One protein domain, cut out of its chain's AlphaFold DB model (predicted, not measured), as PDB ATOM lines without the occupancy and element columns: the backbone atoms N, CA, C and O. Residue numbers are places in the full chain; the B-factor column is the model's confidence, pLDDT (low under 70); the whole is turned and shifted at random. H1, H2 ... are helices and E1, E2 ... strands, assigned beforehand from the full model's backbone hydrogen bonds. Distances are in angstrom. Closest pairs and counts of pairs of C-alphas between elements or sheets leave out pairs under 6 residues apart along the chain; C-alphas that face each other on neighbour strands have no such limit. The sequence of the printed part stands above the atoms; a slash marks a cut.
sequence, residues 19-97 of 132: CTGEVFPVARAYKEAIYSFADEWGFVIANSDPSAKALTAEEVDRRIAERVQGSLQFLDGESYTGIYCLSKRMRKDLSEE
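AT A GLANCE: This is residues 19 to 97 of the 132 residues of the protein "Putative spermidine synthase" of Symbiodinium microadriaticum (UniProt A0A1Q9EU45). A long two-stranded hairpin, E1 and E2, stands in the middle of a flat model, with H2 and H3 to one side of it and the short H1 and H4 to the other. H3 points its last residue at E1 near Tyr 30, and H2 packs on H3 farther out; H1 sits by the open end of the hairpin, while H4 is apart from the other named elements, and residues 66 to 71, of which 66 and 67 belong to H2, stick out. The printed part has 79 residues, with four named helices and two named strands in the order H1, E1, E2, H2, H3, H4; the sheet, E1 - E2, is antiparallel and the class is mixed, helices and strands. The whole is only just loose, close to compact, with a radius of gyration of the C-alphas of 14.3 A and spans of 40 by 35 by 19 A.

HOW THE PARTS SIT: H1, residues 19 to 23, comes closest to E1, residues 26 to 34, at the C-alphas of Gly 21 and Ala 27, 5.8 A apart. E1 and E2, residues 39 to 47, form a hairpin, antiparallel with 157 degrees between their directions. N 28 and O 45 are 2.8 A apart and N 43 and O 30 also 2.8 A, both within hydrogen-bond range. C-alphas 29 and 44 face each other at 4.3 A. H2, residues 57 to 67, touches H3, residues 77 to 83, at a steep tilt of 67 degrees, opposite ways; their closest C-alphas, of Ala 57 and Gly 77, are 3.6 A apart. The closest C-alphas of E1 and H3, of Tyr 30 and Ile 83, are 5.3 A apart. H4, residues 88 to 96, is apart from H3, E1 and E2. In H1, H2, H3 and H4 every O i to N i+4 pair is within hydrogen-bond range.

IN THESE COORDINATES: H1 begins with C-alpha 19 at (177.206, 187.524, 183.914) and is 6.3 A long from first to last C-alpha. E1 measures 25.4 A and E2 26.9 A; C-alpha 34, where E1 ends, is at (198.611, 195.622, 192.817). H2 measures 15.5 A, H3 10.3 A and H4 12.5 A. H4 ends with C-alpha 96 at (175.883, 201.411, 181.942).

THE WHOLE: The two C-alphas farthest apart, those of Gly 70 and Glu 96, are 41.3 A apart. The printed part has no cut. The links H1 to E1, E1 to E2 and H3 to H4 are tight, those from E2 to H2 and H2 to H3 are short, and no link is long. The mean pLDDT of the printed part is 90.4, and residues 19 to 21 are under 70.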
ATOM      1  N   CYS A  19     177.697 188.866 183.607       56.47
ATOM      2  CA  CYS A  19     177.206 187.524 183.914       56.47
ATOM      3  C   CYS A  19     176.947 187.316 185.413       56.47
ATOM      4  O   CYS A  19     176.016 186.613 185.787       56.47
ATOM      5  N   THR A  20     177.717 187.968 186.285       62.19
ATOM      6  CA  THR A  20     177.540 187.832 187.729       62.19
ATOM      7  C   THR A  20     176.277 188.536 188.239       62.19
ATOM      8  O   THR A  20     175.686 188.066 189.201       62.19
ATOM      9  N   GLY A  21     175.840 189.630 187.604       68.06
ATOM     10  CA  GLY A  21     174.605 190.337 187.970       68.06
ATOM     11  C   GLY A  21     173.329 189.646 187.478       68.06
ATOM     12  O   GLY A  21     172.295 189.764 188.121       68.06
ATOM     13  N   GLU A  22     173.417 188.891 186.381       77.81
ATOM     14  CA  GLU A  22     172.302 188.083 185.865       77.81
ATOM     15  C   GLU A  22     172.076 186.806 186.690       77.81
ATOM     16  O   GLU A  22     170.952 186.333 186.828       77.81
ATOM     17  N   VAL A  23     173.153 186.229 187.237       84.94
ATOM     18  CA  VAL A  23     173.101 184.951 187.969       84.94
ATOM     19  C   VAL A  23     172.911 185.152 189.474       84.94
ATOM     20  O   VAL A  23     172.248 184.339 190.120       84.94
ATOM     21  N   PHE A  24     173.486 186.212 190.049       87.25
ATOM     22  CA  PHE A  24     173.423 186.477 191.484       87.25
ATOM     23  C   PHE A  24     172.634 187.759 191.777       87.25
ATOM     24  O   PHE A  24     172.953 188.808 191.219       87.25
ATOM     25  N   PRO A  25     171.667 187.725 192.715       86.81
ATOM     26  CA  PRO A  25     170.871 188.896 193.075       86.81
ATOM     27  C   PRO A  25     171.710 190.028 193.680       86.81
ATOM     28  O   PRO A  25     171.333 191.195 193.589       86.81
ATOM     29  N   VAL A  26     172.850 189.707 194.300       88.69
ATOM     30  CA  VAL A  26     173.768 190.699 194.868       88.69
ATOM     31  C   VAL A  26     175.157 190.491 194.287       88.69
ATOM     32  O   VAL A  26     175.783 189.463 194.524       88.69
ATOM     33  N   ALA A  27     175.680 191.502 193.592       89.88
ATOM     34  CA  ALA A  27     177.060 191.534 193.111       89.88
ATOM     35  C   ALA A  27     177.705 192.893 193.416       89.88
ATOM     36  O   ALA A  27     177.172 193.941 193.044       89.88
ATOM     37  N   ARG A  28     178.874 192.895 194.062       89.94
ATOM     38  CA  ARG A  28     179.610 194.106 194.455       89.94
ATOM     39  C   ARG A  28     181.016 194.060 193.877       89.94
ATOM     40  O   ARG A  28     181.742 193.097 194.095       89.94
ATOM     41  N   ALA A  29     181.378 195.101 193.135       91.25
ATOM     42  CA  ALA A  29     182.728 195.270 192.621       91.25
ATOM     43  C   ALA A  29     183.585 196.036 193.635       91.25
ATOM     44  O   ALA A  29     183.091 196.958 194.285       91.25
ATOM     45  N   TYR A  30     184.853 195.662 193.731       92.94
ATOM     46  CA  TYR A  30     185.882 196.352 194.502       92.94
ATOM     47  C   TYR A  30     187.185 196.349 193.704       92.94
ATOM     48  O   TYR A  30     187.319 195.595 192.739       92.94
ATOM     49  N   LYS A  31     188.130 197.210 194.068       93.50
ATOM     50  CA  LYS A  31     189.452 197.237 193.437       93.50
ATOM     51  C   LYS A  31     190.543 197.469 194.464       93.50
ATOM     52  O   LYS A  31     190.264 198.005 195.530       93.50
ATOM     53  N   GLU A  32     191.758 197.087 194.101       94.19
ATOM     54  CA  GLU A  32     192.960 197.389 194.871       94.19
ATOM     55  C   GLU A  32     194.160 197.584 193.940       94.19
ATOM     56  O   GLU A  32     194.217 196.982 192.865       94.19
ATOM     57  N   ALA A  33     195.115 198.422 194.341       92.19
ATOM     58  CA  ALA A  33     196.344 198.613 193.587       92.19
ATOM     59  C   ALA A  33     197.286 197.425 193.814       92.19
ATOM     60  O   ALA A  33     197.723 197.158 194.933       92.19
ATOM     61  N   ILE A  34     197.645 196.718 192.742       91.75
ATOM     62  CA  ILE A  34     198.611 195.622 192.817       91.75
ATOM     63  C   ILE A  34     199.921 196.125 192.220       91.75
ATOM     64  O   ILE A  34     200.097 196.163 191.005       91.75
ATOM     65  N   TYR A  35     200.868 196.512 193.079       88.75
ATOM     66  CA  TYR A  35     202.099 197.178 192.636       88.75
ATOM     67  C   TYR A  35     202.958 196.349 191.674       88.75
ATOM     68  O   TYR A  35     203.630 196.916 190.818       88.75
ATOM     69  N   SER A  36     202.913 195.017 191.754       93.19
ATOM     70  CA  SER A  36     203.598 194.148 190.787       93.19
ATOM     71  C   SER A  36     202.963 194.167 189.394       93.19
ATOM     72  O   SER A  36     203.625 193.801 188.426       93.19
ATOM     73  N   PHE A  37     201.702 194.593 189.277       89.50
ATOM     74  CA  PHE A  37     200.992 194.748 188.004       89.50
ATOM     75  C   PHE A  37     201.098 196.171 187.453       89.50
ATOM     76  O   PHE A  37     200.689 196.405 186.321       89.50
ATOM     77  N   ALA A  38     201.677 197.093 188.232       90.19
ATOM     78  CA  ALA A  38     201.753 198.517 187.926       90.19
ATOM     79  C   ALA A  38     200.383 199.153 187.618       90.19
ATOM     80  O   ALA A  38     200.334 200.167 186.924       90.19
ATOM     81  N   ASP A  39     199.297 198.563 188.135       88.00
ATOM     82  CA  ASP A  39     197.932 199.004 187.858       88.00
ATOM     83  C   ASP A  39     196.931 198.615 188.958       88.00
ATOM     84  O   ASP A  39     197.242 197.837 189.873       88.00
ATOM     85  N   GLU A  40     195.717 199.160 188.872       88.69
ATOM     86  CA  GLU A  40     194.604 198.738 189.719       88.69
ATOM     87  C   GLU A  40     193.995 197.429 189.208       88.69
ATOM     88  O   GLU A  40     193.801 197.220 188.012       88.69
ATOM     89  N   TRP A  41     193.638 196.534 190.129       91.00
ATOM     90  CA  TRP A  41     192.955 195.294 189.787       91.00
ATOM     91  C   TRP A  41     191.545 195.261 190.358       91.00
ATOM     92  O   TRP A  41     191.328 195.516 191.545       91.00
ATOM     93  N   GLY A  42     190.579 194.936 189.500       90.88
ATOM     94  CA  GLY A  42     189.168 194.829 189.854       90.88
ATOM     95  C   GLY A  42     188.761 193.405 190.225       90.88
ATOM     96  O   GLY A  42     189.099 192.438 189.543       90.88
ATOM     97  N   PHE A  43     187.958 193.287 191.273       91.50
ATOM     98  CA  PHE A  43     187.370 192.041 191.747       91.50
ATOM     99  C   PHE A  43     185.860 192.205 191.943       91.50
ATOM    100  O   PHE A  43     185.342 193.314 192.089       91.50
ATOM    101  N   VAL A  44     185.130 191.087 191.957       91.25
ATOM    102  CA  VAL A  44     183.682 191.067 192.201       91.25
ATOM    103  C   VAL A  44     183.358 189.982 193.215       91.25
ATOM    104  O   VAL A  44     183.690 188.819 193.002       91.25
ATOM    105  N   ILE A  45     182.657 190.355 194.285       90.19
ATOM    106  CA  ILE A  45     182.004 189.407 195.187       90.19
ATOM    107  C   ILE A  45     180.522 189.302 194.830       90.19
ATOM    108  O   ILE A  45     179.867 190.313 194.561       90.19
ATOM    109  N   ALA A  46     179.987 188.085 194.825       90.94
ATOM    110  CA  ALA A  46     178.595 187.820 194.494       90.94
ATOM    111  C   ALA A  46     177.953 186.891 195.517       90.94
ATOM    112  O   ALA A  46     178.621 186.018 196.070       90.94
ATOM    113  N   ASN A  47     176.668 187.102 195.785       88.44
ATOM    114  CA  ASN A  47     175.912 186.325 196.752       88.44
ATOM    115  C   ASN A  47     174.535 185.955 196.192       88.44
ATOM    116  O   ASN A  47     173.858 186.782 195.581       88.44
ATOM    117  N   SER A  48     174.140 184.703 196.421       91.19
ATOM    118  CA  SER A  48     172.820 184.167 196.086       91.19
ATOM    119  C   SER A  48     171.728 184.644 197.041       91.19
ATOM    120  O   SER A  48     170.561 184.615 196.673       91.19
ATOM    121  N   ASP A  49     172.090 185.085 198.249       90.81
ATOM    122  CA  ASP A  49     171.161 185.672 199.212       90.81
ATOM    123  C   ASP A  49     170.897 187.158 198.876       90.81
ATOM    124  O   ASP A  49     171.814 187.982 198.989       90.81
ATOM    125  N   PRO A  50     169.657 187.542 198.510       87.06
ATOM    126  CA  PRO A  50     169.292 188.934 198.235       87.06
ATOM    127  C   PRO A  50     169.459 189.865 199.442       87.06
ATOM    128  O   PRO A  50     169.593 191.077 199.280       87.06
ATOM    129  N   SER A  51     169.437 189.317 200.660       88.94
ATOM    130  CA  SER A  51     169.574 190.080 201.901       88.94
ATOM    131  C   SER A  51     171.033 190.377 202.269       88.94
ATOM    132  O   SER A  51     171.286 191.119 203.222       88.94
ATOM    133  N   ALA A  52     171.995 189.856 201.497       88.44
ATOM    134  CA  ALA A  52     173.417 190.016 201.750       88.44
ATOM    135  C   ALA A  52     173.860 191.490 201.727       88.44
ATOM    136  O   ALA A  52     173.979 192.152 200.685       88.44
ATOM    137  N   LYS A  53     174.166 192.009 202.917       88.50
ATOM    138  CA  LYS A  53     174.720 193.352 203.108       88.50
ATOM    139  C   LYS A  53     176.243 193.309 203.135       88.50
ATOM    140  O   LYS A  53     176.846 192.297 203.480       88.50
ATOM    141  N   ALA A  54     176.855 194.432 202.763       87.94
ATOM    142  CA  ALA A  54     178.268 194.631 203.048       87.94
ATOM    143  C   ALA A  54     178.469 194.623 204.569       87.94
ATOM    144  O   ALA A  54     177.632 195.145 205.309       87.94
ATOM    145  N   LEU A  55     179.552 193.996 205.015       92.62
ATOM    146  CA  LEU A  55     179.950 194.012 206.416       92.62
ATOM    147  C   LEU A  55     180.404 195.423 206.804       92.62
ATOM    148  O   LEU A  55     180.920 196.155 205.957       92.62
ATOM    149  N   THR A  56     180.198 195.795 208.066       95.12
ATOM    150  CA  THR A  56     180.814 197.006 208.621       95.12
ATOM    151  C   THR A  56     182.285 196.732 208.925       95.12
ATOM    152  O   THR A  56     182.676 195.568 209.048       95.12
ATOM    153  N   ALA A  57     183.090 197.786 209.050       95.38
ATOM    154  CA  ALA A  57     184.505 197.665 209.398       95.38
ATOM    155  C   ALA A  57     184.695 196.844 210.687       95.38
ATOM    156  O   ALA A  57     185.455 195.881 210.710       95.38
ATOM    157  N   GLU A  58     183.889 197.127 211.710       97.00
ATOM    158  CA  GLU A  58     183.966 196.473 213.019       97.00
ATOM    159  C   GLU A  58     183.623 194.981 212.938       97.00
ATOM    160  O   GLU A  58     184.243 194.147 213.595       97.00
ATOM    161  N   GLU A  59     182.635 194.620 212.115       96.44
ATOM    162  CA  GLU A  59     182.262 193.221 211.908       96.44
ATOM    163  C   GLU A  59     183.335 192.460 211.117       96.44
ATOM    164  O   GLU A  59     183.530 191.262 211.339       96.44
ATOM    165  N   VAL A  60     184.038 193.134 210.204       96.06
ATOM    166  CA  VAL A  60     185.190 192.559 209.499       96.06
ATOM    167  C   VAL A  60     186.322 192.295 210.484       96.06
ATOM    168  O   VAL A  60     186.792 191.158 210.546       96.06
ATOM    169  N   ASP A  61     186.685 193.276 211.306       96.38
ATOM    170  CA  ASP A  61     187.743 193.130 212.311       96.38
ATOM    171  C   ASP A  61     187.429 192.016 213.310       96.38
ATOM    172  O   ASP A  61     188.268 191.147 213.569       96.38
ATOM    173  N   ARG A  62     186.181 191.960 213.799       97.31
ATOM    174  CA  ARG A  62     185.716 190.883 214.682       97.31
ATOM    175  C   ARG A  62     185.891 189.510 214.032       97.31
ATOM    176  O   ARG A  62     186.408 188.587 214.657       97.31
ATOM    177  N   ARG A  63     185.492 189.356 212.765       96.19
ATOM    178  CA  ARG A  63     185.617 188.080 212.037       96.19
ATOM    179  C   ARG A  63     187.062 187.704 211.736       96.19
ATOM    180  O   ARG A  63     187.361 186.512 211.738       96.19
ATOM    181  N   ILE A  64     187.926 188.677 211.448       95.94
ATOM    182  CA  ILE A  64     189.358 188.439 211.237       95.94
ATOM    183  C   ILE A  64     189.957 187.881 212.528       95.94
ATOM    184  O   ILE A  64     190.546 186.804 212.491       95.94
ATOM    185  N   ALA A  65     189.711 188.537 213.665       95.25
ATOM    186  CA  ALA A  65     190.200 188.092 214.969       95.25
ATOM    187  C   ALA A  65     189.697 186.689 215.360       95.25
ATOM    188  O   ALA A  65     190.428 185.916 215.974       95.25
ATOM    189  N   GLU A  66     188.463 186.338 214.989       97.12
ATOM    190  CA  GLU A  66     187.872 185.028 215.297       97.12
ATOM    191  C   GLU A  66     188.382 183.882 214.411       97.12
ATOM    192  O   GLU A  66     188.362 182.727 214.836       97.12
ATOM    193  N   ARG A  67     188.769 184.161 213.158       96.62
ATOM    194  CA  ARG A  67     188.956 183.118 212.128       96.62
ATOM    195  C   ARG A  67     190.371 183.022 211.580       96.62
ATOM    196  O   ARG A  67     190.732 181.974 211.047       96.62
ATOM    197  N   VAL A  68     191.149 184.098 211.649       95.31
ATOM    198  CA  VAL A  68     192.481 184.176 211.047       95.31
ATOM    199  C   VAL A  68     193.533 184.016 212.137       95.31
ATOM    200  O   VAL A  68     193.521 184.718 213.142       95.31
ATOM    201  N   GLN A  69     194.464 183.085 211.934       92.81
ATOM    202  CA  GLN A  69     195.621 182.929 212.811       92.81
ATOM    203  C   GLN A  69     196.745 183.858 212.335       92.81
ATOM    204  O   GLN A  69     197.216 183.732 211.206       92.81
ATOM    205  N   GLY A  70     197.188 184.768 213.205       90.06
ATOM    206  CA  GLY A  70     198.241 185.747 212.910       90.06
ATOM    207  C   GLY A  70     197.711 187.111 212.453       90.06
ATOM    208  O   GLY A  70     196.512 187.371 212.499       90.06
ATOM    209  N   SER A  71     198.618 188.005 212.045       90.19
ATOM    210  CA  SER A  71     198.287 189.364 211.594       90.19
ATOM    211  C   SER A  71     198.234 189.455 210.071       90.19
ATOM    212  O   SER A  71     199.190 189.073 209.391       90.19
ATOM    213  N   LEU A  72     197.150 190.017 209.538       94.25
ATOM    214  CA  LEU A  72     197.053 190.369 208.122       94.25
ATOM    215  C   LEU A  72     197.913 191.605 207.827       94.25
ATOM    216  O   LEU A  72     198.038 192.496 208.659       94.25
ATOM    217  N   GLN A  73     198.525 191.644 206.641       94.00
ATOM    218  CA  GLN A  73     199.431 192.732 206.242       94.00
ATOM    219  C   GLN A  73     198.722 193.903 205.551       94.00
ATOM    220  O   GLN A  73     199.306 194.973 205.425       94.00
ATOM    221  N   PHE A  74     197.506 193.678 205.056       93.56
ATOM    222  CA  PHE A  74     196.769 194.646 204.242       93.56
ATOM    223  C   PHE A  74     195.317 194.790 204.693       93.56
ATOM    224  O   PHE A  74     194.844 195.895 204.894       93.56
ATOM    225  N   LEU A  75     194.593 193.676 204.833       94.38
ATOM    226  CA  LEU A  75     193.154 193.728 205.060       94.38
ATOM    227  C   LEU A  75     192.815 193.879 206.550       94.38
ATOM    228  O   LEU A  75     193.077 192.972 207.337       94.38
ATOM    229  N   ASP A  76     192.145 194.977 206.876       95.19
ATOM    230  CA  ASP A  76     191.406 195.249 208.112       95.19
ATOM    231  C   ASP A  76     190.023 195.850 207.769       95.19
ATOM    232  O   ASP A  76     189.632 195.915 206.596       95.19
ATOM    233  N   GLY A  77     189.241 196.250 208.769       95.50
ATOM    234  CA  GLY A  77     187.915 196.834 208.587       95.50
ATOM    235  C   GLY A  77     187.913 198.156 207.808       95.50
ATOM    236  O   GLY A  77     187.030 198.383 206.969       95.50
ATOM    237  N   GLU A  78     188.908 199.016 208.034       95.56
ATOM    238  CA  GLU A  78     189.051 200.288 207.315       95.56
ATOM    239  C   GLU A  78     189.411 200.049 205.845       95.56
ATOM    240  O   GLU A  78     188.745 200.563 204.941       95.56
ATOM    241  N   SER A  79     190.392 199.182 205.595       95.19
ATOM    242  CA  SER A  79     190.828 198.772 204.261       95.19
ATOM    243  C   SER A  79     189.706 198.070 203.507       95.19
ATOM    244  O   SER A  79     189.474 198.362 202.334       95.19
ATOM    245  N   TYR A  80     188.926 197.216 204.182       95.19
ATOM    246  CA  TYR A  80     187.729 196.602 203.604       95.19
ATOM    247  C   TYR A  80     186.727 197.658 203.135       95.19
ATOM    248  O   TYR A  80     186.137 197.510 202.072       95.19
ATOM    249  N   THR A  81     186.540 198.746 203.879       93.44
ATOM    250  CA  THR A  81     185.671 199.845 203.435       93.44
ATOM    251  C   THR A  81     186.293 200.602 202.252       93.44
ATOM    252  O   THR A  81     185.592 200.957 201.297       93.44
ATOM    253  N   GLY A  82     187.615 200.793 202.274       93.94
ATOM    254  CA  GLY A  82     188.392 201.462 201.231       93.94
ATOM    255  C   GLY A  82     188.301 200.789 199.858       93.94
ATOM    256  O   GLY A  82     188.000 201.464 198.874       93.94
ATOM    257  N   ILE A  83     188.453 199.464 199.780       93.81
ATOM    258  CA  ILE A  83     188.449 198.727 198.498       93.81
ATOM    259  C   ILE A  83     187.123 198.851 197.721       93.81
ATOM    260  O   ILE A  83     187.100 198.749 196.491       93.81
ATOM    261  N   TYR A  84     186.000 199.116 198.405       92.12
ATOM    262  CA  TYR A  84     184.697 199.360 197.764       92.12
ATOM    263  C   TYR A  84     184.481 200.822 197.339       92.12
ATOM    264  O   TYR A  84     183.478 201.129 196.684       92.12
ATOM    265  N   CYS A  85     185.397 201.739 197.665       92.75
ATOM    266  CA  CYS A  85     185.314 203.148 197.283       92.75
ATOM    267  C   CYS A  85     185.699 203.358 195.809       92.75
ATOM    268  O   CYS A  85     186.752 203.895 195.466       92.75
ATOM    269  N   LEU A  86     184.807 202.960 194.902       91.75
ATOM    270  CA  LEU A  86     184.996 203.134 193.463       91.75
ATOM    271  C   LEU A  86     184.830 204.598 193.029       91.75
ATOM    272  O   LEU A  86     183.915 205.311 193.468       91.75
ATOM    273  N   SER A  87     185.664 205.032 192.076       91.50
ATOM    274  CA  SER A  87     185.571 206.378 191.502       91.50
ATOM    275  C   SER A  87     184.195 206.613 190.862       91.50
ATOM    276  O   SER A  87     183.515 205.683 190.421       91.50
ATOM    277  N   LYS A  88     183.764 207.880 190.779       92.38
ATOM    278  CA  LYS A  88     182.483 208.238 190.134       92.38
ATOM    279  C   LYS A  88     182.390 207.676 188.714       92.38
ATOM    280  O   LYS A  88     181.320 207.238 188.304       92.38
ATOM    281  N   ARG A  89     183.508 207.693 187.983       90.12
ATOM    282  CA  ARG A  89     183.576 207.192 186.615       90.12
ATOM    283  C   ARG A  89     183.335 205.686 186.566       90.12
ATOM    284  O   ARG A  89     182.410 205.266 185.887       90.12
ATOM    285  N   MET A  90     184.059 204.915 187.376       87.81
ATOM    286  CA  MET A  90     183.890 203.461 187.448       87.81
ATOM    287  C   MET A  90     182.464 203.074 187.835       87.81
ATOM    288  O   MET A  90     181.876 202.193 187.224       87.81
ATOM    289  N   ARG A  91     181.861 203.758 188.818       89.69
ATOM    290  CA  ARG A  91     180.466 203.489 189.205       89.69
ATOM    291  C   ARG A  91     179.486 203.719 188.056       89.69
ATOM    292  O   ARG A  91     178.540 202.952 187.920       89.69
ATOM    293  N   LYS A  92     179.721 204.753 187.245       89.75
ATOM    294  CA  LYS A  92     178.924 205.032 186.048       89.75
ATOM    295  C   LYS A  92     179.110 203.930 185.003       89.75
ATOM    296  O   LYS A  92     178.120 203.333 184.594       89.75
ATOM    297  N   ASP A  93     180.353 203.610 184.654       87.62
ATOM    298  CA  ASP A  93     180.661 202.590 183.646       87.62
ATOM    299  C   ASP A  93     180.078 201.216 184.049       87.62
ATOM    300  O   ASP A  93     179.448 200.544 183.240       87.62
ATOM    301  N   LEU A  94     180.165 200.838 185.333       86.00
ATOM    302  CA  LEU A  94     179.563 199.607 185.868       86.00
ATOM    303  C   LEU A  94     178.026 199.580 185.803       86.00
ATOM    304  O   LEU A  94     177.450 198.494 185.783       86.00
ATOM    305  N   SER A  95     177.368 200.744 185.843       86.00
ATOM    306  CA  SER A  95     175.905 200.856 185.753       86.00
ATOM    307  C   SER A  95     175.385 200.880 184.315       86.00
ATOM    308  O   SER A  95     174.239 200.515 184.082       86.00
ATOM    309  N   GLU A  96     176.221 201.311 183.367       87.38
ATOM    310  CA  GLU A  96     175.883 201.411 181.942       87.38
ATOM    311  C   GLU A  96     176.256 200.142 181.155       87.38
ATOM    312  O   GLU A  96     175.774 199.934 180.042       87.38
ATOM    313  N   GLU A  97     177.101 199.276 181.720       81.12
ATOM    314  CA  GLU A  97     177.514 198.013 181.111       81.12
ATOM    315  C   GLU A  97     176.353 196.998 181.089       81.12
ATOM    316  O   GLU A  97     175.817 196.596 182.122       81.12
TER     317      GLU A  97